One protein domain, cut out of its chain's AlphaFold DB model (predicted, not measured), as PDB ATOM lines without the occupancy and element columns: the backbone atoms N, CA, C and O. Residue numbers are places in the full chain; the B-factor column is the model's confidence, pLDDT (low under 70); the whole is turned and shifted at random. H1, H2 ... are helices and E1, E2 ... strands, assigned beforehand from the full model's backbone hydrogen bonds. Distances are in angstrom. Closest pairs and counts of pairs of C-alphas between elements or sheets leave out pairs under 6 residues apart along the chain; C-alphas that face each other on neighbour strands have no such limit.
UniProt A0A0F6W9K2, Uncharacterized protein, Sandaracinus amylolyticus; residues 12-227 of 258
ATOM      1  N   ILE A  12      -8.216  -3.964  15.586       90.06
ATOM      2  CA  ILE A  12      -7.832  -4.027  16.994       90.06
ATOM      3  C   ILE A  12      -6.436  -3.434  17.087       90.06
ATOM      4  O   ILE A  12      -5.510  -3.938  16.446       90.06
ATOM      5  N   ALA A  13      -6.301  -2.355  17.851       92.81
ATOM      6  CA  ALA A  13      -5.018  -1.750  18.158       92.81
ATOM      7  C   ALA A  13      -4.446  -2.372  19.436       92.81
ATOM      8  O   ALA A  13      -5.143  -2.545  20.436       92.81
ATOM      9  N   LEU A  14      -3.168  -2.723  19.387       94.81
ATOM     10  CA  LEU A  14      -2.445  -3.405  20.447       94.81
ATOM     11  C   LEU A  14      -1.115  -2.705  20.690       94.81
ATOM     12  O   LEU A  14      -0.408  -2.354  19.740       94.81
ATOM     13  N   ARG A  15      -0.736  -2.573  21.959       96.06
ATOM     14  CA  ARG A  15       0.665  -2.357  22.308       96.06
ATOM     15  C   ARG A  15       1.420  -3.666  22.109       96.06
ATOM     16  O   ARG A  15       0.919  -4.740  22.441       96.06
ATOM     17  N   ALA A  16       2.627  -3.561  21.583       97.44
ATOM     18  CA  ALA A  16       3.534  -4.673  21.388       97.44
ATOM     19  C   ALA A  16       4.954  -4.302  21.827       97.44
ATOM     20  O   ALA A  16       5.296  -3.123  21.943       97.44
ATOM     21  N   ASP A  17       5.771  -5.321  22.045       97.56
ATOM     22  CA  ASP A  17       7.204  -5.217  22.303       97.56
ATOM     23  C   ASP A  17       7.969  -6.052  21.273       97.56
ATOM     24  O   ASP A  17       7.598  -7.192  20.975       97.56
ATOM     25  N   VAL A  18       9.014  -5.465  20.699       98.19
ATOM     26  CA  VAL A  18       9.814  -6.068  19.635       98.19
ATOM     27  C   VAL A  18      11.166  -6.481  20.189       98.19
ATOM     28  O   VAL A  18      11.961  -5.648  20.635       98.19
ATOM     29  N   ARG A  19      11.442  -7.782  20.114       97.88
ATOM     30  CA  ARG A  19      12.625  -8.417  20.695       97.88
ATOM     31  C   ARG A  19      13.516  -8.975  19.591       97.88
ATOM     32  O   ARG A  19      13.067  -9.842  18.843       97.88
ATOM     33  N   PRO A  20      14.764  -8.504  19.454       97.81
ATOM     34  CA  PRO A  20      15.694  -9.038  18.466       97.81
ATOM     35  C   PRO A  20      15.926 -10.539  18.637       97.81
ATOM     36  O   PRO A  20      16.113 -11.025  19.752       97.81
ATOM     37  N   ARG A  21      15.927 -11.261  17.515       96.25
ATOM     38  CA  ARG A  21      16.160 -12.711  17.452       96.25
ATOM     39  C   ARG A  21      17.375 -13.071  16.602       96.25
ATOM     40  O   ARG A  21      18.071 -14.039  16.907       96.25
ATOM     41  N   ALA A  22      17.643 -12.296  15.553       94.44
ATOM     42  CA  ALA A  22      18.823 -12.478  14.719       94.44
ATOM     43  C   ALA A  22      20.122 -12.233  15.503       94.44
ATOM     44  O   ALA A  22      20.214 -11.293  16.287       94.44
ATOM     45  N   ARG A  23      21.139 -13.065  15.243       91.69
ATOM     46  CA  ARG A  23      22.474 -12.981  15.870       91.69
ATOM     47  C   ARG A  23      23.619 -12.763  14.881       91.69
ATOM     48  O   ARG A  23      24.771 -12.734  15.290       91.69
ATOM     49  N   LEU A  24      23.310 -12.700  13.588       88.94
ATOM     50  CA  LEU A  24      24.300 -12.579  12.526       88.94
ATOM     51  C   LEU A  24      23.927 -11.445  11.581       88.94
ATOM     52  O   LEU A  24      22.751 -11.268  11.233       88.94
ATOM     53  N   ALA A  25      24.951 -10.738  11.118       86.75
ATOM     54  CA  ALA A  25      24.823  -9.731  10.084       86.75
ATOM     55  C   ALA A  25      24.288 -10.331   8.766       86.75
ATOM     56  O   ALA A  25      24.590 -11.479   8.431       86.75
ATOM     57  N   PRO A  26      23.487  -9.567   7.999       88.56
ATOM     58  CA  PRO A  26      23.053  -8.193   8.285       88.56
ATOM     59  C   PRO A  26      21.784  -8.105   9.163       88.56
ATOM     60  O   PRO A  26      21.241  -7.017   9.370       88.56
ATOM     61  N   TRP A  27      21.260  -9.242   9.632       94.06
ATOM     62  CA  TRP A  27      19.939  -9.339  10.258       94.06
ATOM     63  C   TRP A  27      19.907  -8.839  11.704       94.06
ATOM     64  O   TRP A  27      18.924  -8.223  12.108       94.06
ATOM     65  N   ASP A  28      20.983  -9.047  12.459       94.88
ATOM     66  CA  ASP A  28      21.149  -8.528  13.823       94.88
ATOM     67  C   ASP A  28      21.003  -6.998  13.889       94.88
ATOM     68  O   ASP A  28      20.261  -6.456  14.703       94.88
ATOM     69  N   THR A  29      21.612  -6.289  12.944       94.31
ATOM     70  CA  THR A  29      21.673  -4.831  12.900       94.31
ATOM     71  C   THR A  29      20.299  -4.233  12.619       94.31
ATOM     72  O   THR A  29      19.951  -3.166  13.130       94.31
ATOM     73  N   ILE A  30      19.491  -4.882  11.772       95.31
ATOM     74  CA  ILE A  30      18.106  -4.446  11.566       95.31
ATOM     75  C   ILE A  30      17.204  -4.862  12.729       95.31
ATOM     76  O   ILE A  30      16.348  -4.071  13.116       95.31
ATOM     77  N   ALA A  31      17.422  -6.031  13.333       96.56
ATOM     78  CA  ALA A  31      16.678  -6.458  14.512       96.56
ATOM     79  C   ALA A  31      16.841  -5.457  15.665       96.56
ATOM     80  O   ALA A  31      15.845  -4.971  16.198       96.56
ATOM     81  N   GLU A  32      18.077  -5.054  15.969       96.12
ATOM     82  CA  GLU A  32      18.372  -4.040  16.987       96.12
ATOM     83  C   GLU A  32      17.733  -2.690  16.664       96.12
ATOM     84  O   GLU A  32      17.123  -2.057  17.524       96.12
ATOM     85  N   ARG A  33      17.771  -2.268  15.395       95.19
ATOM     86  CA  ARG A  33      17.079  -1.046  14.970       95.19
ATOM     87  C   ARG A  33      15.574  -1.118  15.143       95.19
ATOM     88  O   ARG A  33      14.980  -0.053  15.243       95.19
ATOM     89  N   LEU A  34      14.950  -2.296  15.141       96.75
ATOM     90  CA  LEU A  34      13.506  -2.492  15.318       96.75
ATOM     91  C   LEU A  34      13.094  -2.740  16.775       96.75
ATOM     92  O   LEU A  34      11.903  -2.680  17.061       96.75
ATOM     93  N   ARG A  35      14.053  -2.956  17.684       97.38
ATOM     94  CA  ARG A  35      13.821  -3.220  19.109       97.38
ATOM     95  C   ARG A  35      12.892  -2.192  19.765       97.38
ATOM     96  O   ARG A  35      12.954  -0.991  19.461       97.38
ATOM     97  N   GLY A  36      12.123  -2.681  20.735       96.50
ATOM     98  CA  GLY A  36      11.397  -1.880  21.711       96.50
ATOM     99  C   GLY A  36       9.902  -1.764  21.411       96.50
ATOM    100  O   GLY A  36       9.336  -2.639  20.748       96.50
ATOM    101  N   PRO A  37       9.243  -0.704  21.905       96.81
ATOM    102  CA  PRO A  37       7.795  -0.591  21.838       96.81
ATOM    103  C   PRO A  37       7.291  -0.470  20.397       96.81
ATOM    104  O   PRO A  37       7.890   0.172  19.528       96.81
ATOM    105  N   ALA A  38       6.130  -1.068  20.152       97.25
ATOM    106  CA  ALA A  38       5.440  -0.994  18.880       97.25
ATOM    107  C   ALA A  38       3.924  -0.867  19.054       97.25
ATOM    108  O   ALA A  38       3.337  -1.326  20.034       97.25
ATOM    109  N   LEU A  39       3.285  -0.255  18.061       96.19
ATOM    110  CA  LEU A  39       1.837  -0.246  17.899       96.19
ATOM    111  C   LEU A  39       1.467  -1.201  16.769       96.19
ATOM    112  O   LEU A  39       1.885  -1.008  15.626       96.19
ATOM    113  N   VAL A  40       0.662  -2.210  17.081       96.25
ATOM    114  CA  VAL A  40       0.164  -3.187  16.115       96.25
ATOM    115  C   VAL A  40      -1.321  -2.957  15.883       96.25
ATOM    116  O   VAL A  40      -2.082  -2.792  16.829       96.25
ATOM    117  N   ARG A  41      -1.753  -2.968  14.623       94.12
ATOM    118  CA  ARG A  41      -3.168  -2.989  14.249       94.12
ATOM    119  C   ARG A  41      -3.479  -4.244  13.455       94.12
ATOM    120  O   ARG A  41      -3.002  -4.396  12.331       94.12
ATOM    121  N   LEU A  42      -4.332  -5.090  14.017       92.69
ATOM    122  CA  LEU A  42      -4.917  -6.249  13.344       92.69
ATOM    123  C   LEU A  42      -6.227  -5.826  12.687       92.69
ATOM    124  O   LEU A  42      -6.994  -5.072  13.279       92.69
ATOM    125  N   SER A  43      -6.500  -6.257  11.459       87.75
ATOM    126  CA  SER A  43      -7.710  -5.829  10.747       87.75
ATOM    127  C   SER A  43      -8.140  -6.792   9.647       87.75
ATOM    128  O   SER A  43      -7.333  -7.564   9.141       87.75
ATOM    129  N   SER A  44      -9.407  -6.709   9.248       82.50
ATOM    130  CA  SER A  44      -9.975  -7.416   8.093       82.50
ATOM    131  C   SER A  44     -10.090  -6.448   6.911       82.50
ATOM    132  O   SER A  44     -10.303  -5.267   7.148       82.50
ATOM    133  N   ALA A  45      -9.818  -6.844   5.669       65.44
ATOM    134  CA  ALA A  45      -9.639  -5.907   4.553       65.44
ATOM    135  C   ALA A  45     -10.947  -5.514   3.885       65.44
ATOM    136  O   ALA A  45     -11.155  -4.336   3.591       65.44
ATOM    137  N   TRP A  46     -11.804  -6.491   3.645       56.22
ATOM    138  CA  TRP A  46     -12.887  -6.402   2.694       56.22
ATOM    139  C   TRP A  46     -14.229  -6.282   3.390       56.22
ATOM    140  O   TRP A  46     -14.902  -5.265   3.194       56.22
ATOM    141  N   TRP A  47     -14.636  -7.227   4.235       53.97
ATOM    142  CA  TRP A  47     -16.029  -7.260   4.683       53.97
ATOM    143  C   TRP A  47     -16.262  -6.566   6.029       53.97
ATOM    144  O   TRP A  47     -15.472  -6.636   6.969       53.97
ATOM    145  N   LYS A  48     -17.391  -5.845   6.093       52.44
ATOM    146  CA  LYS A  48     -17.834  -5.047   7.250       52.44
ATOM    147  C   LYS A  48     -18.592  -5.869   8.300       52.44
ATOM    148  O   LYS A  48     -18.681  -5.432   9.448       52.44
ATOM    149  N   HIS A  49     -19.119  -7.036   7.920       51.84
ATOM    150  CA  HIS A  49     -19.953  -7.894   8.763       51.84
ATOM    151  C   HIS A  49     -19.548  -9.366   8.594       51.84
ATOM    152  O   HIS A  49     -19.547  -9.874   7.477       51.84
ATOM    153  N   GLY A  50     -19.224 -10.033   9.707       56.88
ATOM    154  CA  GLY A  50     -18.862 -11.454   9.749       56.88
ATOM    155  C   GLY A  50     -17.412 -11.773   9.360       56.88
ATOM    156  O   GLY A  50     -16.675 -10.937   8.844       56.88
ATOM    157  N   GLU A  51     -17.002 -13.011   9.628       64.75
ATOM    158  CA  GLU A  51     -15.697 -13.573   9.263       64.75
ATOM    159  C   GLU A  51     -15.858 -14.456   8.014       64.75
ATOM    160  O   GLU A  51     -15.732 -15.671   8.077       64.75
ATOM    161  N   ILE A  52     -16.212 -13.868   6.869       63.31
ATOM    162  CA  ILE A  52     -16.450 -14.619   5.624       63.31
ATOM    163  C   ILE A  52     -15.488 -14.110   4.554       63.31
ATOM    164  O   ILE A  52     -15.506 -12.918   4.268       63.31
ATOM    165  N   LYS A  53     -14.689 -15.016   3.960       68.62
ATOM    166  CA  LYS A  53     -13.814 -14.797   2.783       68.62
ATOM    167  C   LYS A  53     -13.230 -13.378   2.715       68.62
ATOM    168  O   LYS A  53     -13.658 -12.550   1.916       68.62
ATOM    169  N   ASP A  54     -12.220 -13.127   3.540       75.94
ATOM    170  CA  ASP A  54     -11.568 -11.828   3.705       75.94
ATOM    171  C   ASP A  54     -10.040 -11.990   3.656       75.94
ATOM    172  O   ASP A  54      -9.503 -13.084   3.822       75.94
ATOM    173  N   VAL A  55      -9.332 -10.889   3.439       82.81
ATOM    174  CA  VAL A  55      -7.891 -10.765   3.639       82.81
ATOM    175  C   VAL A  55      -7.658 -10.155   5.015       82.81
ATOM    176  O   VAL A  55      -8.232  -9.123   5.360       82.81
ATOM    177  N   LEU A  56      -6.776 -10.755   5.808       90.00
ATOM    178  CA  LEU A  56      -6.378 -10.170   7.084       90.00
ATOM    179  C   LEU A  56      -5.128  -9.311   6.896       90.00
ATOM    180  O   LEU A  56      -4.238  -9.644   6.112       90.00
ATOM    181  N   GLY A  57      -5.065  -8.198   7.620       91.50
ATOM    182  CA  GLY A  57      -3.954  -7.258   7.606       91.50
ATOM    183  C   GLY A  57      -3.386  -7.023   9.000       91.50
ATOM    184  O   GLY A  57      -4.141  -6.876   9.963       91.50
ATOM    185  N   ILE A  58      -2.059  -6.933   9.077       94.94
ATOM    186  CA  ILE A  58      -1.310  -6.537  10.272       94.94
ATOM    187  C   ILE A  58      -0.467  -5.323   9.907       94.94
ATOM    188  O   ILE A  58       0.392  -5.403   9.036       94.94
ATOM    189  N   ALA A  59      -0.694  -4.193  10.565       94.38
ATOM    190  CA  ALA A  59       0.174  -3.028  10.451       94.38
ATOM    191  C   ALA A  59       0.963  -2.857  11.747       94.38
ATOM    192  O   ALA A  59       0.384  -2.921  12.827       94.38
ATOM    193  N   ILE A  60       2.270  -2.643  11.637       96.75
ATOM    194  CA  ILE A  60       3.174  -2.460  12.771       96.75
ATOM    195  C   ILE A  60       3.839  -1.102  12.629       96.75
ATOM    196  O   ILE A  60       4.404  -0.797  11.581       96.75
ATOM    197  N   ARG A  61       3.800  -0.314  13.698       96.62
ATOM    198  CA  ARG A  61       4.617   0.879  13.883       96.62
ATOM    199  C   ARG A  61       5.638   0.604  14.963       96.62
ATOM    200  O   ARG A  61       5.269   0.443  16.121       96.62
ATOM    201  N   PHE A  62       6.907   0.605  14.597       96.81
ATOM    202  CA  PHE A  62       8.020   0.543  15.532       96.81
ATOM    203  C   PHE A  62       8.306   1.954  16.031       96.81
ATOM    204  O   PHE A  62       8.600   2.844  15.224       96.81
ATOM    205  N   THR A  63       8.241   2.157  17.344       93.94
ATOM    206  CA  THR A  63       8.392   3.478  17.956       93.94
ATOM    207  C   THR A  63       9.464   3.486  19.035       93.94
ATOM    208  O   THR A  63       9.874   2.450  19.548       93.94
ATOM    209  N   ARG A  64      10.031   4.664  19.299       86.81
ATOM    210  CA  ARG A  64      10.964   4.870  20.420       86.81
ATOM    211  C   ARG A  64      10.242   5.254  21.710       86.81
ATOM    212  O   ARG A  64      10.831   5.161  22.776       86.81
ATOM    213  N   SER A  65       8.998   5.712  21.598       85.75
ATOM    214  CA  SER A  65       8.203   6.156  22.736       85.75
ATOM    215  C   SER A  65       7.553   4.960  23.421       85.75
ATOM    216  O   SER A  65       6.859   4.179  22.773       85.75
ATOM    217  N   GLU A  66       7.716   4.851  24.738       81.94
ATOM    218  CA  GLU A  66       6.960   3.884  25.544       81.94
ATOM    219  C   GLU A  66       5.459   4.191  25.526       81.94
ATOM    220  O   GLU A  66       4.619   3.288  25.537       81.94
ATOM    221  N   ARG A  67       5.107   5.478  25.425       84.44
ATOM    222  CA  ARG A  67       3.723   5.907  25.264       84.44
ATOM    223  C   ARG A  67       3.295   5.732  23.813       84.44
ATOM    224  O   ARG A  67       3.770   6.446  22.926       84.44
ATOM    225  N   ILE A  68       2.363   4.812  23.590       85.75
ATOM    226  CA  ILE A  68       1.757   4.571  22.282       85.75
ATOM    227  C   ILE A  68       0.861   5.750  21.884       85.75
ATOM    228  O   ILE A  68       0.028   6.208  22.664       85.75
ATOM    229  N   SER A  69       1.030   6.227  20.649       83.88
ATOM    230  CA  SER A  69       0.255   7.326  20.067       83.88
ATOM    231  C   SER A  69      -0.331   6.922  18.706       83.88
ATOM    232  O   SER A  69       0.352   6.254  17.920       83.88
ATOM    233  N   PRO A  70      -1.562   7.361  18.367       81.50
ATOM    234  CA  PRO A  70      -2.107   7.214  17.013       81.50
ATOM    235  C   PRO A  70      -1.245   7.898  15.951       81.50
ATOM    236  O   PRO A  70      -1.134   7.423  14.813       81.50
ATOM    237  N   ARG A  71      -0.652   9.039  16.317       85.62
ATOM    238  CA  ARG A  71       0.179   9.840  15.425       85.62
ATOM    239  C   ARG A  71       1.624   9.360  15.509       85.62
ATOM    240  O   ARG A  71       2.131   9.189  16.617       85.62
ATOM    241  N   PRO A  72       2.280   9.150  14.364       86.44
ATOM    242  CA  PRO A  72       3.665   8.721  14.359       86.44
ATOM    243  C   PRO A  72       4.591   9.831  14.859       86.44
ATOM    244  O   PRO A  72       4.416  10.997  14.503       86.44
ATOM    245  N   GLY A  73       5.602   9.446  15.628       87.38
ATOM    246  CA  GLY A  73       6.704  10.305  16.032       87.38
ATOM    247  C   GLY A  73       7.826  10.382  14.984       87.38
ATOM    248  O   GLY A  73       7.858   9.609  14.013       87.38
ATOM    249  N   PRO A  74       8.777  11.314  15.164       87.00
ATOM    250  CA  PRO A  74      10.012  11.345  14.389       87.00
ATOM    251  C   PRO A  74      10.804  10.040  14.556       87.00
ATOM    252  O   PRO A  74      11.004   9.558  15.667       87.00
ATOM    253  N   GLY A  75      11.276   9.465  13.447       89.88
ATOM    254  CA  GLY A  75      12.071   8.231  13.471       89.88
ATOM    255  C   GLY A  75      11.267   6.933  13.626       89.88
ATOM    256  O   GLY A  75      11.863   5.855  13.623       89.88
ATOM    257  N   ASP A  76       9.937   7.002  13.702       94.56
ATOM    258  CA  ASP A  76       9.092   5.810  13.635       94.56
ATOM    259  C   ASP A  76       9.241   5.101  12.278       94.56
ATOM    260  O   ASP A  76       9.535   5.717  11.246       94.56
ATOM    261  N   GLN A  77       9.013   3.791  12.279       95.44
ATOM    262  CA  GLN A  77       8.984   2.946  11.086       95.44
ATOM    263  C   GLN A  77       7.640   2.241  11.024       95.44
ATOM    264  O   GLN A  77       7.266   1.593  11.996       95.44
ATOM    265  N   ASP A  78       6.964   2.291   9.880       95.25
ATOM    266  CA  ASP A  78       5.761   1.491   9.666       95.25
ATOM    267  C   ASP A  78       6.069   0.339   8.693       95.25
ATOM    268  O   ASP A  78       6.785   0.514   7.704       95.25
ATOM    269  N   LEU A  79       5.517  -0.844   8.969       94.50
ATOM    270  CA  LEU A  79       5.463  -1.987   8.057       94.50
ATOM    271  C   LEU A  79       4.031  -2.518   8.009       94.50
ATOM    272  O   LEU A  79       3.378  -2.685   9.036       94.50
ATOM    273  N   LEU A  80       3.527  -2.760   6.800       93.19
ATOM    274  CA  LEU A  80       2.158  -3.217   6.571       93.19
ATOM    275  C   LEU A  80       2.205  -4.589   5.918       93.19
ATOM    276  O   LEU A  80       2.818  -4.740   4.862       93.19
ATOM    277  N   PHE A  81       1.507  -5.539   6.519       93.69
ATOM    278  CA  PHE A  81       1.437  -6.924   6.102       93.69
ATOM    279  C   PHE A  81      -0.004  -7.332   5.816       93.69
ATOM    280  O   PHE A  81      -0.944  -6.806   6.413       93.69
ATOM    281  N   ALA A  82      -0.175  -8.298   4.922       91.50
ATOM    282  CA  ALA A  82      -1.462  -8.908   4.620       91.50
ATOM    283  C   ALA A  82      -1.300 -10.402   4.338       91.50
ATOM    284  O   ALA A  82      -0.222 -10.845   3.950       91.50
ATOM    285  N   THR A  83      -2.381 -11.174   4.429       90.00
ATOM    286  CA  THR A  83      -2.400 -12.590   4.001       90.00
ATOM    287  C   THR A  83      -2.270 -12.765   2.479       90.00
ATOM    288  O   THR A  83      -2.241 -13.876   1.954       90.00
ATOM    289  N   ILE A  84      -2.128 -11.659   1.743       85.25
ATOM    290  CA  ILE A  84      -1.775 -11.634   0.327       85.25
ATOM    291  C   ILE A  84      -0.263 -11.822   0.193       85.25
ATOM    292  O   ILE A  84       0.516 -10.953   0.575       85.25
ATOM    293  N   ARG A  85       0.169 -12.922  -0.424       82.69
ATOM    294  CA  ARG A  85       1.601 -13.174  -0.638       82.69
ATOM    295  C   ARG A  85       2.228 -12.245  -1.673       82.69
ATOM    296  O   ARG A  85       3.357 -11.796  -1.496       82.69
ATOM    297  N   ARG A  86       1.529 -12.009  -2.784       77.50
ATOM    298  CA  ARG A  86       1.994 -11.173  -3.898       77.50
ATOM    299  C   ARG A  86       0.824 -10.372  -4.476       77.50
ATOM    300  O   ARG A  86      -0.300 -10.862  -4.420       77.50
ATOM    301  N   PRO A  87       1.045  -9.195  -5.088       73.19
ATOM    302  CA  PRO A  87      -0.049  -8.367  -5.604       73.19
ATOM    303  C   PRO A  87      -1.016  -9.124  -6.527       73.19
ATOM    304  O   PRO A  87      -2.226  -8.968  -6.417       73.19
ATOM    305  N   TRP A  88      -0.497 -10.003  -7.386       73.69
ATOM    306  CA  TRP A  88      -1.301 -10.780  -8.336       73.69
ATOM    307  C   TRP A  88      -2.037 -11.978  -7.722       73.69
ATOM    308  O   TRP A  88      -2.925 -12.528  -8.362       73.69
ATOM    309  N   THR A  89      -1.710 -12.394  -6.492       73.44
ATOM    310  CA  THR A  89      -2.479 -13.437  -5.786       73.44
ATOM    311  C   THR A  89      -3.688 -12.859  -5.055       73.44
ATOM    312  O   THR A  89      -4.451 -13.609  -4.456       73.44
ATOM    313  N   MET A  90      -3.866 -11.533  -5.077       70.44
ATOM    314  CA  MET A  90      -4.936 -10.834  -4.368       70.44
ATOM    315  C   MET A  90      -6.352 -11.358  -4.690       70.44
ATOM    316  O   MET A  90      -7.091 -11.565  -3.729       70.44
ATOM    317  N   PRO A  91      -6.722 -11.694  -5.946       70.81
ATOM    318  CA  PRO A  91      -8.051 -12.246  -6.240       70.81
ATOM    319  C   PRO A  91      -8.351 -13.580  -5.537       70.81
ATOM    320  O   PRO A  91      -9.506 -13.891  -5.270       70.81
ATOM    321  N   PHE A  92      -7.315 -14.363  -5.214       73.56
ATOM    322  CA  PHE A  92      -7.443 -15.703  -4.627       73.56
ATOM    323  C   PHE A  92      -7.135 -15.744  -3.125       73.56
ATOM    324  O   PHE A  92      -7.481 -16.714  -2.455       73.56
ATOM    325  N   ALA A  93      -6.518 -14.694  -2.579       70.88
ATOM    326  CA  ALA A  93      -6.115 -14.619  -1.175       70.88
ATOM    327  C   ALA A  93      -7.244 -14.891  -0.151       70.88
ATOM    328  O   ALA A  93      -6.957 -15.525   0.868       70.88
ATOM    329  N   PRO A  94      -8.518 -14.508  -0.383       75.06
ATOM    330  CA  PRO A  94      -9.600 -14.841   0.548       75.06
ATOM    331  C   PRO A  94      -9.898 -16.335   0.667       75.06
ATOM    332  O   PRO A  94     -10.471 -16.753   1.666       75.06
ATOM    333  N   LEU A  95      -9.551 -17.139  -0.344       75.00
ATOM    334  CA  LEU A  95      -9.816 -18.582  -0.341       75.00
ATOM    335  C   LEU A  95      -8.818 -19.347   0.530       75.00
ATOM    336  O   LEU A  95      -9.123 -20.435   1.006       75.00
ATOM    337  N   THR A  96      -7.633 -18.780   0.740       81.88
ATOM    338  CA  THR A  96      -6.557 -19.391   1.531       81.88
ATOM    339  C   THR A  96      -6.408 -18.765   2.914       81.88
ATOM    340  O   THR A  96      -5.676 -19.292   3.745       81.88
ATOM    341  N   THR A  97      -7.064 -17.627   3.164       87.12
ATOM    342  CA  THR A  97      -6.994 -16.928   4.449       87.12
ATOM    343  C   THR A  97      -7.909 -17.604   5.465       87.12
ATOM    344  O   THR A  97      -9.121 -17.686   5.270       87.12
ATOM    345  N   ARG A  98      -7.349 -18.025   6.600       89.62
ATOM    346  CA  ARG A  98      -8.109 -18.476   7.770       89.62
ATOM    347  C   ARG A  98      -8.624 -17.255   8.529       89.62
ATOM    348  O   ARG A  98      -7.995 -16.774   9.463       89.62
ATOM    349  N   VAL A  99      -9.749 -16.713   8.076       88.00
ATOM    350  CA  VAL A  99     -10.320 -15.435   8.551       88.00
ATOM    351  C   VAL A  99     -10.722 -15.415  10.031       88.00
ATOM    352  O   VAL A  99     -10.793 -14.334  10.620       88.00
ATOM    353  N   HIS A 100     -10.954 -16.596  10.605       89.06
ATOM    354  CA  HIS A 100     -11.385 -16.815  11.989       89.06
ATOM    355  C   HIS A 100     -10.230 -16.808  13.001       89.06
ATOM    356  O   HIS A 100     -10.454 -17.003  14.192       89.06
ATOM    357  N   ASP A 101      -8.982 -16.628  12.553       90.75
ATOM    358  CA  ASP A 101      -7.826 -16.734  13.439       90.75
ATOM    359  C   ASP A 101      -6.619 -15.932  12.927       90.75
ATOM    360  O   ASP A 101      -6.044 -16.231  11.878       90.75
ATOM    361  N   PHE A 102      -6.198 -14.918  13.688       92.38
ATOM    362  CA  PHE A 102      -5.008 -14.130  13.352       92.38
ATOM    363  C   PHE A 102      -3.705 -14.947  13.425       92.38
ATOM    364  O   PHE A 102      -2.747 -14.619  12.733       92.38
ATOM    365  N   PHE A 103      -3.658 -16.014  14.222       94.56
ATOM    366  CA  PHE A 103      -2.469 -16.847  14.422       94.56
ATOM    367  C   PHE A 103      -2.441 -18.082  13.522       94.56
ATOM    368  O   PHE A 103      -1.510 -18.876  13.589       94.56
ATOM    369  N   ALA A 104      -3.418 -18.243  12.628       93.44
ATOM    370  CA  ALA A 104      -3.454 -19.371  11.702       93.44
ATOM    371  C   ALA A 104      -2.961 -19.022  10.283       93.44
ATOM    372  O   ALA A 104      -3.128 -19.833   9.368       93.44
ATOM    373  N   ASN A 105      -2.375 -17.834  10.081       93.81
ATOM    374  CA  ASN A 105      -1.963 -17.314   8.773       93.81
ATOM    375  C   ASN A 105      -0.528 -16.769   8.780       93.81
ATOM    376  O   ASN A 105      -0.082 -16.207   9.773       93.81
ATOM    377  N   GLU A 106       0.148 -16.829   7.630       95.00
ATOM    378  CA  GLU A 106       1.333 -16.006   7.364       95.00
ATOM    379  C   GLU A 106       0.921 -14.662   6.748       95.00
ATOM    380  O   GLU A 106      -0.005 -14.592   5.935       95.00
ATOM    381  N   TYR A 107       1.655 -13.600   7.079       94.94
ATOM    382  CA  TYR A 107       1.405 -12.261   6.550       94.94
ATOM    383  C   TYR A 107       2.632 -11.730   5.830       94.94
ATOM    384  O   TYR A 107       3.737 -11.789   6.352       94.94
ATOM    385  N   PHE A 108       2.458 -11.141   4.656       93.69
ATOM    386  CA  PHE A 108       3.546 -10.651   3.818       93.69
ATOM    387  C   PHE A 108       3.436  -9.149   3.630       93.69
ATOM    388  O   PHE A 108       2.336  -8.616   3.492       93.69
ATOM    389  N   ALA A 109       4.574  -8.463   3.526       90.62
ATOM    390  CA  ALA A 109       4.589  -7.032   3.218       90.62
ATOM    391  C   ALA A 109       4.231  -6.707   1.747       90.62
ATOM    392  O   ALA A 109       4.256  -5.542   1.338       90.62
ATOM    393  N   VAL A 110       3.876  -7.745   0.965       81.94
ATOM    394  CA  VAL A 110       3.412  -7.776  -0.440       81.94
ATOM    395  C   VAL A 110       4.441  -7.300  -1.473       81.94
ATOM    396  O   VAL A 110       4.504  -7.834  -2.579       81.94
ATOM    397  N   SER A 111       5.270  -6.330  -1.113       82.69
ATOM    398  CA  SER A 111       6.254  -5.680  -1.967       82.69
ATOM    399  C   SER A 111       7.618  -5.628  -1.272       82.69
ATOM    400  O   SER A 111       7.676  -5.632  -0.039       82.69
ATOM    401  N   PRO A 112       8.719  -5.553  -2.037       88.62
ATOM    402  CA  PRO A 112      10.056  -5.493  -1.466       88.62
ATOM    403  C   PRO A 112      10.362  -4.159  -0.782       88.62
ATOM    404  O   PRO A 112       9.751  -3.121  -1.058       88.62
ATOM    405  N   PHE A 113      11.365  -4.202   0.089       91.44
ATOM    406  CA  PHE A 113      11.916  -3.046   0.786       91.44
ATOM    407  C   PHE A 113      13.434  -3.025   0.653       91.44
ATOM    408  O   PHE A 113      14.078  -4.068   0.682       91.44
ATOM    409  N   GLU A 114      14.014  -1.842   0.535       92.94
ATOM    410  CA  GLU A 114      15.437  -1.624   0.733       92.94
ATOM    411  C   GLU A 114      15.728  -1.451   2.217       92.94
ATOM    412  O   GLU A 114      15.135  -0.615   2.901       92.94
ATOM    413  N   VAL A 115      16.666  -2.245   2.712       93.06
ATOM    414  CA  VAL A 115      17.131  -2.209   4.089       93.06
ATOM    415  C   VAL A 115      18.586  -1.790   4.078       93.06
ATOM    416  O   VAL A 115      19.436  -2.442   3.468       93.06
ATOM    417  N   HIS A 116      18.879  -0.699   4.782       87.62
ATOM    418  CA  HIS A 116      20.253  -0.235   4.946       87.62
ATOM    419  C   HIS A 116      21.121  -1.361   5.533       87.62
ATOM    420  O   HIS A 116      20.788  -1.885   6.598       87.62
ATOM    421  N   GLY A 117      22.180  -1.755   4.819       86.06
ATOM    422  CA  GLY A 117      23.087  -2.849   5.187       86.06
ATOM    423  C   GLY A 117      22.674  -4.261   4.737       86.06
ATOM    424  O   GLY A 117      23.524  -5.141   4.723       86.06
ATOM    425  N   ALA A 118      21.419  -4.494   4.328       87.81
ATOM    426  CA  ALA A 118      20.934  -5.822   3.903       87.81
ATOM    427  C   ALA A 118      20.441  -5.878   2.441       87.81
ATOM    428  O   ALA A 118      20.113  -6.951   1.933       87.81
ATOM    429  N   GLY A 119      20.388  -4.735   1.750       90.75
ATOM    430  CA  GLY A 119      19.931  -4.645   0.363       90.75
ATOM    431  C   GLY A 119      18.410  -4.754   0.229       90.75
ATOM    432  O   GLY A 119      17.661  -4.382   1.132       90.75
ATOM    433  N   THR A 120      17.933  -5.223  -0.926       91.50
ATOM    434  CA  THR A 120      16.496  -5.412  -1.171       91.50
ATOM    435  C   THR A 120      16.019  -6.720  -0.539       91.50
ATOM    436  O   THR A 120      16.563  -7.782  -0.838       91.50
ATOM    437  N   VAL A 121      14.967  -6.670   0.275       92.31
ATOM    438  CA  VAL A 121      14.433  -7.815   1.023       92.31
ATOM    439  C   VAL A 121      12.915  -7.937   0.889       92.31
ATOM    440  O   VAL A 121      12.211  -6.968   0.594       92.31
ATOM    441  N   GLU A 122      12.414  -9.141   1.137       93.38
ATOM    442  CA  GLU A 122      11.004  -9.423   1.405       93.38
ATOM    443  C   GLU A 122      10.817  -9.642   2.904       93.38
ATOM    444  O   GLU A 122      11.681 -10.237   3.548       93.38
ATOM    445  N   TRP A 123       9.675  -9.201   3.430       95.50
ATOM    446  CA  TRP A 123       9.307  -9.359   4.834       95.50
ATOM    447  C   TRP A 123       8.051 -10.212   4.974       95.50
ATOM    448  O   TRP A 123       7.103 -10.063   4.187       95.50
ATOM    449  N   ARG A 124       8.020 -11.048   6.014       97.06
ATOM    450  CA  ARG A 124       6.805 -11.724   6.467       97.06
ATOM    451  C   ARG A 124       6.700 -11.763   7.990       97.06
ATOM    452  O   ARG A 124       7.703 -11.634   8.683       97.06
ATOM    453  N   LEU A 125       5.485 -11.963   8.480       97.88
ATOM    454  CA  LEU A 125       5.183 -12.341   9.854       97.88
ATOM    455  C   LEU A 125       4.661 -13.774   9.851       97.88
ATOM    456  O   LEU A 125       3.763 -14.104   9.071       97.88
ATOM    457  N   VAL A 126       5.213 -14.591  10.738       97.44
ATOM    458  CA  VAL A 126       4.782 -15.970  10.977       97.44
ATOM    459  C   VAL A 126       4.331 -16.076  12.435       97.44
ATOM    460  O   VAL A 126       5.052 -15.602  13.307       97.44
ATOM    461  N   PRO A 127       3.150 -16.627  12.734       96.25
ATOM    462  CA  PRO A 127       2.701 -16.821  14.109       96.25
ATOM    463  C   PRO A 127       3.607 -17.825  14.834       96.25
ATOM    464  O   PRO A 127       3.999 -18.838  14.255       96.25
ATOM    465  N   ASP A 128       3.950 -17.535  16.089       91.94
ATOM    466  CA  ASP A 128       4.747 -18.428  16.940       91.94
ATOM    467  C   ASP A 128       3.812 -19.236  17.851       91.94
ATOM    468  O   ASP A 128       3.583 -18.880  19.006       91.94
ATOM    469  N   GLY A 129       3.218 -20.289  17.284       81.94
ATOM    470  CA  GLY A 129       2.261 -21.170  17.958       81.94
ATOM    471  C   GLY A 129       0.841 -21.095  17.393       81.94
ATOM    472  O   GLY A 129       0.501 -20.201  16.617       81.94
ATOM    473  N   ALA A 130       0.015 -22.069  17.778       77.31
ATOM    474  CA  ALA A 130      -1.399 -22.152  17.416       77.31
ATOM    475  C   ALA A 130      -2.285 -21.845  18.632       77.31
ATOM    476  O   ALA A 130      -1.908 -22.126  19.771       77.31
ATOM    477  N   ILE A 131      -3.461 -21.265  18.378       83.44
ATOM    478  CA  ILE A 131      -4.473 -20.970  19.394       83.44
ATOM    479  C   ILE A 131      -5.775 -21.657  18.981       83.44
ATOM    480  O   ILE A 131      -6.550 -21.146  18.168       83.44
ATOM    481  N   ASP A 132      -6.007 -22.833  19.554       80.88
ATOM    482  CA  ASP A 132      -7.176 -23.654  19.220       80.88
ATOM    483  C   ASP A 132      -8.411 -23.302  20.066       80.88
ATOM    484  O   ASP A 132      -9.528 -23.690  19.735       80.88
ATOM    485  N   GLU A 133      -8.233 -22.511  21.126       85.94
ATOM    486  CA  GLU A 133      -9.293 -22.115  22.055       85.94
ATOM    487  C   GLU A 133      -9.900 -20.749  21.711       85.94
ATOM    488  O   GLU A 133      -9.174 -19.784  21.479       85.94
ATOM    489  N   GLY A 134     -11.232 -20.653  21.760       87.12
ATOM    490  CA  GLY A 134     -12.006 -19.443  21.456       87.12
ATOM    491  C   GLY A 134     -12.877 -19.613  20.209       87.12
ATOM    492  O   GLY A 134     -12.456 -20.224  19.225       87.12
ATOM    493  N   ALA A 135     -14.100 -19.079  20.246       86.31
ATOM    494  CA  ALA A 135     -15.079 -19.220  19.169       86.31
ATOM    495  C   ALA A 135     -14.892 -18.171  18.064       86.31
ATOM    496  O   ALA A 135     -15.216 -18.427  16.905       86.31
ATOM    497  N   THR A 136     -14.350 -16.998  18.406       88.94
ATOM    498  CA  THR A 136     -14.079 -15.905  17.457       88.94
ATOM    499  C   THR A 136     -12.594 -15.557  17.394       88.94
ATOM    500  O   THR A 136     -11.845 -15.795  18.348       88.94
ATOM    501  N   ARG A 137     -12.145 -14.905  16.311       90.31
ATOM    502  CA  ARG A 137     -10.745 -14.442  16.215       90.31
ATOM    503  C   ARG A 137     -10.364 -13.466  17.331       90.31
ATOM    504  O   ARG A 137      -9.199 -13.363  17.708       90.31
ATOM    505  N   GLU A 138     -11.340 -12.709  17.826       89.50
ATOM    506  CA  GLU A 138     -11.161 -11.706  18.875       89.50
ATOM    507  C   GLU A 138     -10.978 -12.353  20.246       89.50
ATOM    508  O   GLU A 138     -10.128 -11.900  21.016       89.50
ATOM    509  N   GLU A 139     -11.733 -13.416  20.523       91.12
ATOM    510  CA  GLU A 139     -11.574 -14.255  21.712       91.12
ATOM    511  C   GLU A 139     -10.238 -14.990  21.689       91.12
ATOM    512  O   GLU A 139      -9.475 -14.881  22.645       91.12
ATOM    513  N   LYS A 140      -9.903 -15.643  20.569       94.12
ATOM    514  CA  LYS A 140      -8.602 -16.299  20.365       94.12
ATOM    515  C   LYS A 140      -7.441 -15.348  20.639       94.12
ATOM    516  O   LYS A 140      -6.515 -15.677  21.377       94.12
ATOM    517  N   LEU A 141      -7.515 -14.128  20.105       93.19
ATOM    518  CA  LEU A 141      -6.530 -13.082  20.374       93.19
ATOM    519  C   LEU A 141      -6.458 -12.706  21.857       93.19
ATOM    520  O   LEU A 141      -5.361 -12.565  22.391       93.19
ATOM    521  N   ALA A 142      -7.602 -12.516  22.518       92.81
ATOM    522  CA  ALA A 142      -7.635 -12.173  23.937       92.81
ATOM    523  C   ALA A 142      -7.016 -13.284  24.805       92.81
ATOM    524  O   ALA A 142      -6.209 -12.987  25.683       92.81
ATOM    525  N   ILE A 143      -7.320 -14.551  24.506       94.06
ATOM    526  CA  ILE A 143      -6.748 -15.726  25.179       94.06
ATOM    527  C   ILE A 143      -5.235 -15.799  24.951       94.06
ATOM    528  O   ILE A 143      -4.474 -15.967  25.904       94.06
ATOM    529  N   ALA A 144      -4.781 -15.619  23.708       94.44
ATOM    530  CA  ALA A 144      -3.360 -15.629  23.368       94.44
ATOM    531  C   ALA A 144      -2.581 -14.548  24.131       94.44
ATOM    532  O   ALA A 144      -1.480 -14.805  24.620       94.44
ATOM    533  N   ILE A 145      -3.158 -13.349  24.253       94.69
ATOM    534  CA  ILE A 145      -2.572 -12.244  25.017       94.69
ATOM    535  C   ILE A 145      -2.511 -12.599  26.503       94.69
ATOM    536  O   ILE A 145      -1.442 -12.513  27.102       94.69
ATOM    537  N   ALA A 146      -3.626 -13.050  27.084       93.31
ATOM    538  CA  ALA A 146      -3.707 -13.391  28.504       93.31
ATOM    539  C   ALA A 146      -2.710 -14.492  28.908       93.31
ATOM    540  O   ALA A 146      -2.205 -14.490  30.028       93.31
ATOM    541  N   ARG A 147      -2.389 -15.406  27.986       91.94
ATOM    542  CA  ARG A 147      -1.407 -16.485  28.189       91.94
ATOM    543  C   ARG A 147       0.034 -16.097  27.851       91.94
ATOM    544  O   ARG A 147       0.929 -16.918  28.003       91.94
ATOM    545  N   GLY A 148       0.279 -14.884  27.352       90.62
ATOM    546  CA  GLY A 148       1.610 -14.462  26.898       90.62
ATOM    547  C   GLY A 148       2.101 -15.192  25.639       90.62
ATOM    548  O   GLY A 148       3.299 -15.199  25.354       90.62
ATOM    549  N   HIS A 149       1.187 -15.806  24.883       92.00
ATOM    550  CA  HIS A 149       1.467 -16.566  23.661       92.00
ATOM    551  C   HIS A 149       1.191 -15.762  22.380       92.00
ATOM    552  O   HIS A 149       1.489 -16.227  21.286       92.00
ATOM    553  N   ALA A 150       0.632 -14.552  22.483       95.62
ATOM    554  CA  ALA A 150       0.353 -13.706  21.327       95.62
ATOM    555  C   ALA A 150       1.651 -13.149  20.713       95.62
ATOM    556  O   ALA A 150       2.070 -12.031  21.014       95.62
ATOM    557  N   ARG A 151       2.304 -13.929  19.846       97.12
ATOM    558  CA  ARG A 151       3.599 -13.590  19.246       97.12
ATOM    559  C   ARG A 151       3.627 -13.891  17.749       97.12
ATOM    560  O   ARG A 151       3.124 -14.912  17.289       97.12
ATOM    561  N   PHE A 152       4.283 -13.006  17.005       98.31
ATOM    562  CA  PHE A 152       4.689 -13.240  15.622       98.31
ATOM    563  C   PHE A 152       6.209 -13.165  15.498       98.31
ATOM    564  O   PHE A 152       6.832 -12.284  16.080       98.31
ATOM    565  N   VAL A 153       6.803 -14.030  14.687       98.38
ATOM    566  CA  VAL A 153       8.188 -13.910  14.236       98.38
ATOM    567  C   VAL A 153       8.207 -13.058  12.972       98.38
ATOM    568  O   VAL A 153       7.613 -13.414  11.952       98.38
ATOM    569  N   LEU A 154       8.886 -11.916  13.033       98.44
ATOM    570  CA  LEU A 154       9.229 -11.111  11.870       98.44
ATOM    571  C   LEU A 154      10.424 -11.748  11.170       98.44
ATOM    572  O   LEU A 154      11.517 -11.832  11.733       98.44
ATOM    573  N   GLU A 155      10.223 -12.145   9.922       97.81
ATOM    574  CA  GLU A 155      11.247 -12.772   9.104       97.81
ATOM    575  C   GLU A 155      11.552 -11.951   7.856       97.81
ATOM    576  O   GLU A 155      10.674 -11.318   7.260       97.81
ATOM    577  N   ALA A 156      12.811 -12.012   7.433       95.75
ATOM    578  CA  ALA A 156      13.294 -11.379   6.219       95.75
ATOM    579  C   ALA A 156      13.980 -12.393   5.314       95.75
ATOM    580  O   ALA A 156      14.594 -13.353   5.775       95.75
ATOM    581  N   ARG A 157      13.937 -12.151   4.008       93.06
ATOM    582  CA  ARG A 157      14.824 -12.835   3.066       93.06
ATOM    583  C   ARG A 157      15.271 -11.899   1.952       93.06
ATOM    584  O   ARG A 157      14.525 -10.983   1.605       93.06
ATOM    585  N   PRO A 158      16.430 -12.139   1.321       90.81
ATOM    586  CA  PRO A 158      16.862 -11.325   0.192       90.81
ATOM    587  C   PRO A 158      15.881 -11.417  -0.996       90.81
ATOM    588  O   PRO A 158      15.502 -12.515  -1.414       90.81
ATOM    589  N   TYR A 159      15.506 -10.284  -1.596       87.06
ATOM    590  CA  TYR A 159      14.547 -10.211  -2.709       87.06
ATOM    591  C   TYR A 159      15.107 -10.823  -3.995       87.06
ATOM    592  O   TYR A 159      16.192 -10.450  -4.446       87.06
ATOM    593  N   ARG A 160      14.366 -11.756  -4.599       78.56
ATOM    594  CA  ARG A 160      14.795 -12.492  -5.797       78.56
ATOM    595  C   ARG A 160      14.816 -11.582  -7.028       78.56
ATOM    596  O   ARG A 160      13.760 -11.146  -7.483       78.56
ATOM    597  N   ARG A 161      15.998 -11.359  -7.606       73.62
ATOM    598  CA  ARG A 161      16.159 -10.759  -8.939       73.62
ATOM    599  C   ARG A 161      16.284 -11.860  -9.995       73.62
ATOM    600  O   ARG A 161      16.557 -13.013  -9.669       73.62
ATOM    601  N   LEU A 162      16.070 -11.513 -11.267       68.81
ATOM    602  CA  LEU A 162      16.194 -12.464 -12.384       68.81
ATOM    603  C   LEU A 162      17.594 -13.095 -12.443       68.81
ATOM    604  O   LEU A 162      17.713 -14.292 -12.666       68.81
ATOM    605  N   ILE A 163      18.632 -12.323 -12.116       66.69
ATOM    606  CA  ILE A 163      20.028 -12.785 -12.045       66.69
ATOM    607  C   ILE A 163      20.311 -13.789 -10.910       66.69
ATOM    608  O   ILE A 163      21.385 -14.375 -10.868       66.69
ATOM    609  N   ASP A 164      19.365 -14.002  -9.991       66.69
ATOM    610  CA  ASP A 164      19.537 -14.856  -8.807       66.69
ATOM    611  C   ASP A 164      18.946 -16.269  -8.976       66.69
ATOM    612  O   ASP A 164      18.744 -16.990  -7.991       66.69
ATOM    613  N   LEU A 165      18.602 -16.662 -10.206       60.38
ATOM    614  CA  LEU A 165      18.100 -18.000 -10.527       60.38
ATOM    615  C   LEU A 165      19.110 -19.073 -10.066       60.38
ATOM    616  O   LEU A 165      20.235 -19.113 -10.544       60.38
ATOM    617  N   GLY A 166      18.705 -19.921  -9.111       58.31
ATOM    618  CA  GLY A 166      19.504 -21.048  -8.598       58.31
ATOM    619  C   GLY A 166      20.008 -20.913  -7.156       58.31
ATOM    620  O   GLY A 166      20.430 -21.905  -6.571       58.31
ATOM    621  N   ARG A 167      19.923 -19.731  -6.526       63.47
ATOM    622  CA  ARG A 167      20.290 -19.582  -5.103       63.47
ATOM    623  C   ARG A 167      19.100 -19.873  -4.188       63.47
ATOM    624  O   ARG A 167      18.077 -19.187  -4.261       63.47
ATOM    625  N   HIS A 168      19.248 -20.841  -3.281       56.84
ATOM    626  CA  HIS A 168      18.305 -21.037  -2.179       56.84
ATOM    627  C   HIS A 168      18.347 -19.823  -1.247       56.84
ATOM    628  O   HIS A 168      19.411 -19.385  -0.810       56.84
ATOM    629  N   ARG A 169      17.176 -19.245  -0.972       73.88
ATOM    630  CA  ARG A 169      17.021 -18.114  -0.053       73.88
ATOM    631  C   ARG A 169      16.055 -18.511   1.038       73.88
ATOM    632  O   ARG A 169      14.862 -18.685   0.783       73.88
ATOM    633  N   HIS A 170      16.601 -18.666   2.230       88.50
ATOM    634  CA  HIS A 170      15.839 -19.007   3.414       88.50
ATOM    635  C   HIS A 170      15.264 -17.737   4.035       88.50
ATOM    636  O   HIS A 170      15.795 -16.639   3.862       88.50
ATOM    637  N   TRP A 171      14.134 -17.893   4.714       94.00
ATOM    638  CA  TRP A 171      13.649 -16.864   5.616       94.00
ATOM    639  C   TRP A 171      14.522 -16.867   6.866       94.00
ATOM    640  O   TRP A 171      14.822 -17.925   7.413       94.00
ATOM    641  N   HIS A 172      14.958 -15.683   7.277       95.19
ATOM    642  CA  HIS A 172      15.770 -15.476   8.462       95.19
ATOM    643  C   HIS A 172      14.907 -14.834   9.551       95.19
ATOM    644  O   HIS A 172      14.318 -13.778   9.289       95.19
ATOM    645  N   PRO A 173      14.832 -15.419  10.758       97.06
ATOM    646  CA  PRO A 173      14.134 -14.805  11.877       97.06
ATOM    647  C   PRO A 173      14.888 -13.555  12.329       97.06
ATOM    648  O   PRO A 173      16.055 -13.625  12.709       97.06
ATOM    649  N   VAL A 174      14.218 -12.405  12.273       97.62
ATOM    650  CA  VAL A 174      14.799 -11.100  12.608       97.62
ATOM    651  C   VAL A 174      14.443 -10.709  14.034       97.62
ATOM    652  O   VAL A 174      15.336 -10.433  14.833       97.62
ATOM    653  N   ALA A 175      13.155 -10.705  14.371       98.31
ATOM    654  CA  ALA A 175      12.678 -10.291  15.685       98.31
ATOM    655  C   ALA A 175      11.357 -10.972  16.036       98.31
ATOM    656  O   ALA A 175      10.561 -11.274  15.151       98.31
ATOM    657  N   ASP A 176      11.100 -11.145  17.325       98.31
ATOM    658  CA  ASP A 176       9.784 -11.504  17.829       98.31
ATOM    659  C   ASP A 176       8.978 -10.221  18.088       98.31
ATOM    660  O   ASP A 176       9.466  -9.271  18.699       98.31
ATOM    661  N   VAL A 177       7.733 -10.196  17.624       98.38
ATOM    662  CA  VAL A 177       6.738  -9.155  17.889       98.38
ATOM    663  C   VAL A 177       5.746  -9.729  18.891       98.38
ATOM    664  O   VAL A 177       4.889 -10.540  18.534       98.38
ATOM    665  N   VAL A 178       5.884  -9.336  20.155       98.06
ATOM    666  CA  VAL A 178       5.054  -9.816  21.265       98.06
ATOM    667  C   VAL A 178       3.904  -8.840  21.480       98.06
ATOM    668  O   VAL A 178       4.136  -7.677  21.794       98.06
ATOM    669  N   LEU A 179       2.668  -9.297  21.303       97.38
ATOM    670  CA  LEU A 179       1.462  -8.504  21.531       97.38
ATOM    671  C   LEU A 179       1.116  -8.531  23.021       97.38
ATOM    672  O   LEU A 179       1.081  -9.600  23.625       97.38
ATOM    673  N   LEU A 180       0.875  -7.360  23.608       95.56
ATOM    674  CA  LEU A 180       0.797  -7.210  25.062       95.56
ATOM    675  C   LEU A 180      -0.605  -6.881  25.553       95.56
ATOM    676  O   LEU A 180      -1.139  -7.590  26.389       95.56
ATOM    677  N   GLU A 181      -1.211  -5.807  25.063       93.56
ATOM    678  CA  GLU A 181      -2.538  -5.395  25.526       93.56
ATOM    679  C   GLU A 181      -3.261  -4.576  24.466       93.56
ATOM    680  O   GLU A 181      -2.635  -3.956  23.601       93.56
ATOM    681  N   ARG A 182      -4.595  -4.571  24.540       93.06
ATOM    682  CA  ARG A 182      -5.429  -3.716  23.692       93.06
ATOM    683  C   ARG A 182      -5.278  -2.269  24.127       93.06
ATOM    684  O   ARG A 182      -5.331  -1.962  25.310       93.06
ATOM    685  N   VAL A 183      -5.132  -1.385  23.147       91.19
ATOM    686  CA  VAL A 183      -5.108   0.059  23.370       91.19
ATOM    687  C   VAL A 183      -6.302   0.693  22.679       91.19
ATOM    688  O   VAL A 183      -6.590   0.411  21.515       91.19
ATOM    689  N   THR A 184      -7.005   1.562  23.397       85.81
ATOM    690  CA  THR A 184      -8.101   2.340  22.823       85.81
ATOM    691  C   THR A 184      -7.505   3.518  22.071       85.81
ATOM    692  O   THR A 184      -6.946   4.437  22.665       85.81
ATOM    693  N   ILE A 185      -7.597   3.468  20.747       82.19
ATOM    694  CA  ILE A 185      -7.160   4.536  19.856       82.19
ATOM    695  C   ILE A 185      -8.334   4.879  18.951       82.19
ATOM    696  O   ILE A 185      -8.954   3.980  18.385       82.19
ATOM    697  N   GLU A 186      -8.617   6.170  18.795       71.94
ATOM    698  CA  GLU A 186      -9.582   6.637  17.802       71.94
ATOM    699  C   GLU A 186      -9.120   6.211  16.405       71.94
ATOM    700  O   GLU A 186      -8.069   6.632  15.903       71.94
ATOM    701  N   ASP A 187      -9.892   5.322  15.784       65.62
ATOM    702  CA  ASP A 187      -9.493   4.624  14.565       65.62
ATOM    703  C   ASP A 187      -9.348   5.613  13.386       65.62
ATOM    704  O   ASP A 187      -8.588   5.373  12.443       65.62
ATOM    705  N   GLU A 188     -10.003   6.775  13.446       65.19
ATOM    706  CA  GLU A 188      -9.866   7.900  12.516       65.19
ATOM    707  C   GLU A 188      -8.480   8.563  12.572       65.19
ATOM    708  O   GLU A 188      -7.968   9.034  11.549       65.19
ATOM    709  N   MET A 189      -7.846   8.574  13.746       67.38
ATOM    710  CA  MET A 189      -6.530   9.180  13.955       67.38
ATOM    711  C   MET A 189      -5.380   8.247  13.567       67.38
ATOM    712  O   MET A 189      -4.262   8.706  13.315       67.38
ATOM    713  N   LEU A 190      -5.635   6.937  13.508       77.56
ATOM    714  CA  LEU A 190      -4.608   5.930  13.280       77.56
ATOM    715  C   LEU A 190      -4.214   5.841  11.799       77.56
ATOM    716  O   LEU A 190      -4.895   5.213  10.980       77.56
ATOM    717  N   ARG A 191      -3.071   6.440  11.451       77.19
ATOM    718  CA  ARG A 191      -2.545   6.481  10.077       77.19
ATOM    719  C   ARG A 191      -1.245   5.704   9.956       77.19
ATOM    720  O   ARG A 191      -0.227   6.219  10.390       77.19
ATOM    721  N   PHE A 192      -1.261   4.535   9.320       83.56
ATOM    722  CA  PHE A 192      -0.033   3.849   8.900       83.56
ATOM    723  C   PHE A 192       0.395   4.315   7.509       83.56
ATOM    724  O   PHE A 192      -0.452   4.487   6.626       83.56
ATOM    725  N   ASP A 193       1.699   4.494   7.318       82.75
ATOM    726  CA  ASP A 193       2.286   4.922   6.051       82.75
ATOM    727  C   ASP A 193       3.472   4.020   5.676       82.75
ATOM    728  O   ASP A 193       4.510   4.106   6.325       82.75
ATOM    729  N   PRO A 194       3.382   3.192   4.617       80.50
ATOM    730  CA  PRO A 194       4.492   2.327   4.225       80.50
ATOM    731  C   PRO A 194       5.785   3.095   3.898       80.50
ATOM    732  O   PRO A 194       6.854   2.496   3.955       80.50
ATOM    733  N   PHE A 195       5.730   4.394   3.576       84.25
ATOM    734  CA  PHE A 195       6.912   5.226   3.299       84.25
ATOM    735  C   PHE A 195       7.589   5.776   4.555       84.25
ATOM    736  O   PHE A 195       8.676   6.355   4.464       84.25
ATOM    737  N   ARG A 196       6.997   5.560   5.732       89.12
ATOM    738  CA  ARG A 196       7.592   5.913   7.017       89.12
ATOM    739  C   ARG A 196       8.757   4.981   7.328       89.12
ATOM    740  O   ARG A 196       8.570   3.881   7.835       89.12
ATOM    741  N   ALA A 197       9.958   5.459   7.018       90.56
ATOM    742  CA  ALA A 197      11.188   4.672   6.982       90.56
ATOM    743  C   ALA A 197      12.216   5.063   8.063       90.56
ATOM    744  O   ALA A 197      13.426   5.003   7.824       90.56
ATOM    745  N   GLY A 198      11.762   5.502   9.243       91.00
ATOM    746  CA  GLY A 198      12.623   6.069  10.287       91.00
ATOM    747  C   GLY A 198      13.645   5.101  10.892       91.00
ATOM    748  O   GLY A 198      14.593   5.544  11.535       91.00
ATOM    749  N   ARG A 199      13.515   3.791  10.632       92.81
ATOM    750  CA  ARG A 199      14.468   2.754  11.075       92.81
ATOM    751  C   ARG A 199      15.270   2.146   9.919       92.81
ATOM    752  O   ARG A 199      15.953   1.133  10.078       92.81
ATOM    753  N   GLY A 200      15.263   2.804   8.760       91.31
ATOM    754  CA  GLY A 200      16.093   2.440   7.612       91.31
ATOM    755  C   GLY A 200      15.562   1.254   6.810       91.31
ATOM    756  O   GLY A 200      16.363   0.551   6.190       91.31
ATOM    757  N   ILE A 201      14.239   1.042   6.826       93.25
ATOM    758  CA  ILE A 201      13.521   0.153   5.909       93.25
ATOM    759  C   ILE A 201      12.667   1.025   4.985       93.25
ATOM    760  O   ILE A 201      11.683   1.631   5.410       93.25
ATOM    761  N   ARG A 202      13.048   1.110   3.712       91.50
ATOM    762  CA  ARG A 202      12.397   1.958   2.705       91.50
ATOM    763  C   ARG A 202      11.640   1.094   1.702       91.50
ATOM    764  O   ARG A 202      12.194   0.098   1.248       91.50
ATOM    765  N   PRO A 203      10.399   1.434   1.320       86.50
ATOM    766  CA  PRO A 203       9.724   0.743   0.224       86.50
ATOM    767  C   PRO A 203      10.558   0.778  -1.055       86.50
ATOM    768  O   PRO A 203      11.078   1.834  -1.411       86.50
ATOM    769  N   ALA A 204      10.634  -0.349  -1.760       77.19
ATOM    770  CA  ALA A 204      11.377  -0.475  -3.008       77.19
ATOM    771  C   ALA A 204      10.488  -1.007  -4.147       77.19
ATOM    772  O   ALA A 204       9.542  -1.765  -3.926       77.19
ATOM    773  N   GLY A 205      10.818  -0.627  -5.385       63.50
ATOM    774  CA  GLY A 205      10.189  -1.141  -6.607       63.50
ATOM    775  C   GLY A 205       8.926  -0.409  -7.092       63.50
ATOM    776  O   GLY A 205       8.292   0.370  -6.380       63.50
ATOM    777  N   PHE A 206       8.548  -0.710  -8.341       51.34
ATOM    778  CA  PHE A 206       7.506  -0.022  -9.124       51.34
ATOM    779  C   PHE A 206       6.083  -0.109  -8.526       51.34
ATOM    780  O   PHE A 206       5.286   0.828  -8.604       51.34
ATOM    781  N   VAL A 207       5.753  -1.217  -7.860       57.22
ATOM    782  CA  VAL A 207       4.437  -1.398  -7.215       57.22
ATOM    783  C   VAL A 207       4.283  -0.485  -5.992       57.22
ATOM    784  O   VAL A 207       3.191   0.013  -5.718       57.22
ATOM    785  N   GLN A 208       5.374  -0.206  -5.269       55.41
ATOM    786  CA  GLN A 208       5.340   0.739  -4.152       55.41
ATOM    787  C   GLN A 208       5.201   2.182  -4.658       55.41
ATOM    788  O   GLN A 208       4.465   2.954  -4.053       55.41
ATOM    789  N   SER A 209       5.807   2.556  -5.793       47.19
ATOM    790  CA  SER A 209       5.562   3.883  -6.386       47.19
ATOM    791  C   SER A 209       4.094   4.101  -6.762       47.19
ATOM    792  O   SER A 209       3.576   5.187  -6.516       47.19
ATOM    793  N   LEU A 210       3.386   3.065  -7.231       51.50
ATOM    794  CA  LEU A 210       1.946   3.157  -7.507       51.50
ATOM    795  C   LEU A 210       1.120   3.363  -6.219       51.50
ATOM    796  O   LEU A 210       0.164   4.138  -6.206       51.50
ATOM    797  N   ARG A 211       1.537   2.744  -5.099       54.12
ATOM    798  CA  ARG A 211       0.901   2.918  -3.778       54.12
ATOM    799  C   ARG A 211       1.044   4.330  -3.205       54.12
ATOM    800  O   ARG A 211       0.189   4.703  -2.404       54.12
ATOM    801  N   ARG A 212       2.050   5.132  -3.597       52.31
ATOM    802  CA  ARG A 212       2.170   6.535  -3.132       52.31
ATOM    803  C   ARG A 212       0.925   7.340  -3.478       52.31
ATOM    804  O   ARG A 212       0.352   7.965  -2.592       52.31
ATOM    805  N   ALA A 213       0.476   7.267  -4.729       40.97
ATOM    806  CA  ALA A 213      -0.690   8.010  -5.192       40.97
ATOM    807  C   ALA A 213      -1.979   7.526  -4.510       40.97
ATOM    808  O   ALA A 213      -2.773   8.338  -4.044       40.97
ATOM    809  N   THR A 214      -2.164   6.210  -4.366       46.94
ATOM    810  CA  THR A 214      -3.389   5.639  -3.781       46.94
ATOM    811  C   THR A 214      -3.495   5.894  -2.276       46.94
ATOM    812  O   THR A 214      -4.575   6.217  -1.780       46.94
ATOM    813  N   TYR A 215      -2.386   5.794  -1.532       54.22
ATOM    814  CA  TYR A 215      -2.379   6.102  -0.101       54.22
ATOM    815  C   TYR A 215      -2.474   7.606   0.149       54.22
ATOM    816  O   TYR A 215      -3.275   7.997   0.994       54.22
ATOM    817  N   ALA A 216      -1.746   8.445  -0.598       52.56
ATOM    818  CA  ALA A 216      -1.862   9.897  -0.489       52.56
ATOM    819  C   ALA A 216      -3.291  10.356  -0.803       52.56
ATOM    820  O   ALA A 216      -3.892  11.026   0.027       52.56
ATOM    821  N   ALA A 217      -3.894   9.904  -1.906       43.59
ATOM    822  CA  ALA A 217      -5.281  10.226  -2.247       43.59
ATOM    823  C   ALA A 217      -6.274   9.748  -1.173       43.59
ATOM    824  O   ALA A 217      -7.182  10.483  -0.790       43.59
ATOM    825  N   SER A 218      -6.069   8.550  -0.615       49.03
ATOM    826  CA  SER A 218      -6.894   8.032   0.482       49.03
ATOM    827  C   SER A 218      -6.737   8.856   1.772       49.03
ATOM    828  O   SER A 218      -7.720   9.076   2.477       49.03
ATOM    829  N   GLN A 219      -5.528   9.337   2.090       53.41
ATOM    830  CA  GLN A 219      -5.259  10.213   3.243       53.41
ATOM    831  C   GLN A 219      -5.801  11.635   3.037       53.41
ATOM    832  O   GLN A 219      -6.352  12.220   3.967       53.41
ATOM    833  N   TRP A 220      -5.682  12.178   1.826       45.91
ATOM    834  CA  TRP A 220      -6.185  13.500   1.448       45.91
ATOM    835  C   TRP A 220      -7.712  13.548   1.455       45.91
ATOM    836  O   TRP A 220      -8.303  14.461   2.030       45.91
ATOM    837  N   ALA A 221      -8.364  12.510   0.922       42.31
ATOM    838  CA  ALA A 221      -9.812  12.351   1.020       42.31
ATOM    839  C   ALA A 221     -10.286  12.248   2.484       42.31
ATOM    840  O   ALA A 221     -11.395  12.676   2.797       42.31
ATOM    841  N   ARG A 222      -9.444  11.730   3.397       51.25
ATOM    842  CA  ARG A 222      -9.705  11.730   4.847       51.25
ATOM    843  C   ARG A 222      -9.542  13.110   5.478       51.25
ATOM    844  O   ARG A 222     -10.432  13.503   6.216       51.25
ATOM    845  N   ALA A 223      -8.460  13.836   5.188       51.59
ATOM    846  CA  ALA A 223      -8.201  15.162   5.761       51.59
ATOM    847  C   ALA A 223      -9.318  16.166   5.422       51.59
ATOM    848  O   ALA A 223      -9.884  16.788   6.320       51.59
ATOM    849  N   ARG A 224      -9.745  16.198   4.150       44.28
ATOM    850  CA  ARG A 224     -10.911  16.982   3.698       44.28
ATOM    851  C   ARG A 224     -12.234  16.507   4.295       44.28
ATOM    852  O   ARG A 224     -13.167  17.287   4.444       44.28
ATOM    853  N   ALA A 225     -12.339  15.224   4.633       43.50
ATOM    854  CA  ALA A 225     -13.524  14.676   5.277       43.50
ATOM    855  C   ALA A 225     -13.601  14.968   6.786       43.50
ATOM    856  O   ALA A 225     -14.704  14.937   7.334       43.50
ATOM    857  N   THR A 226     -12.463  15.223   7.436       42.69
ATOM    858  CA  THR A 226     -12.348  15.568   8.862       42.69
ATOM    859  C   THR A 226     -12.174  17.068   9.115       42.69
ATOM    860  O   THR A 226     -12.095  17.455  10.272       42.69
ATOM    861  N   GLY A 227     -12.118  17.905   8.070       37.62
ATOM    862  CA  GLY A 227     -12.043  19.366   8.197       37.62
ATOM    863  C   GLY A 227     -10.762  19.881   8.860       37.62
ATOM    864  O   GLY A 227     -10.800  20.909   9.524       37.62
TER     865      GLY A 227
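AT A GLANCE: This is residues 12 to 227 of the 258 residues of an uncharacterized protein of Sandaracinus amylolyticus (UniProt A0A0F6W9K2). One sheet of nine strands curls into an incompletely closed barrel, with E4 E3 E2 facing E8 E7 E6 E5 E9 across the hinge strand E1. H1 sits in one end with the sheet curled round it, H3 crosses the outside over E8, and the long last helix H4 lies off to one side. The printed part has 216 residues and is of mixed class, with four named helices and nine named strands in the order E1 H1 E2 E3 E4 H2 E5 E6 H3 E7 E8 E9 H4. The sheet runs E4 E3 E2 E1 E8 E7 E6 E5 E9, all antiparallel; the whole is compact, with a radius of gyration of the C-alphas of 16.9 A and spans of 45 by 44 by 39 A.

HOW THE PARTS SIT: Start at E1, residues 12 to 20, which bends by 53 degrees at residue 15. H1, residues 27 to 34, is on the sheet; its closest C-alpha to E1 is that of Ala 31, 4.8 A from Pro 20. Next come E2, 36 to 44, E3, 56 to 62, and E4, 77 to 82, a meander, each strand the antiparallel neighbour of the one before. Look for N 14 and O 40 at 2.8 A between E1 and E2, N 41 and O 59 at 2.8 A in the hairpin E2 and E3, and N 60 and O 79 at 2.8 A in the hairpin E3 and E4. H2, 93 to 96, is not on the sheet. E5, 113 to 115, and E6, 119 to 127, form a hairpin, with N 121 and O 113 2.8 A apart. Across the fold, the closest C-alphas of E4 and E6, Phe 81 and Arg 124, are 7.2 A apart. H3, 137 to 146, runs across the strands at a height over the sheet of 9.3 A, on the opposite face from H1. E7, 151 to 158, and E8, 172 to 182, form a hairpin, with N 154 and O 175 2.8 A apart; E7 pairs with E6 through N 153 and O 126, 2.7 A, and E8 with E1 through N 17 and O 178, 2.9 A. The closest C-alphas of H3 and E8, Ile 145 and Leu 180, are 6.1 A apart. E9, 201 to 203, is an edge strand beside E5, with N 114 and O 202 2.8 A apart. H4, 206 to 226, is only just not on the sheet, with 4 pairs of C-alphas within 10 A. H1 and H3 have every O i to N i+4 pair within hydrogen-bond range, H4 has 15 of 17, and H2 is too short for one.

IN THESE COORDINATES: Find C-alpha 12 at (-7.832, -4.027, 16.994), where E1 begins its 24.1 A. E2 spans 25.9 A, E6 25.2 A and E8, the longest strand by residues, 28.6 A. H4 runs 31.0 A to C-alpha 226 at (-12.348, 15.568, 8.862).

THE WHOLE: The C-alphas farthest apart, Gly 166 and Gly 227, are 53.9 A from each other. The printed part has no cut; its long links are E2 to E3, E3 to E4, H2 to E5, E7 to E8, where residues 162 to 167 stand free, and E8 to E9. The model's pLDDT is under 70 at residues 45 to 53, 162 to 168, 187 to 189 and 205 to 227.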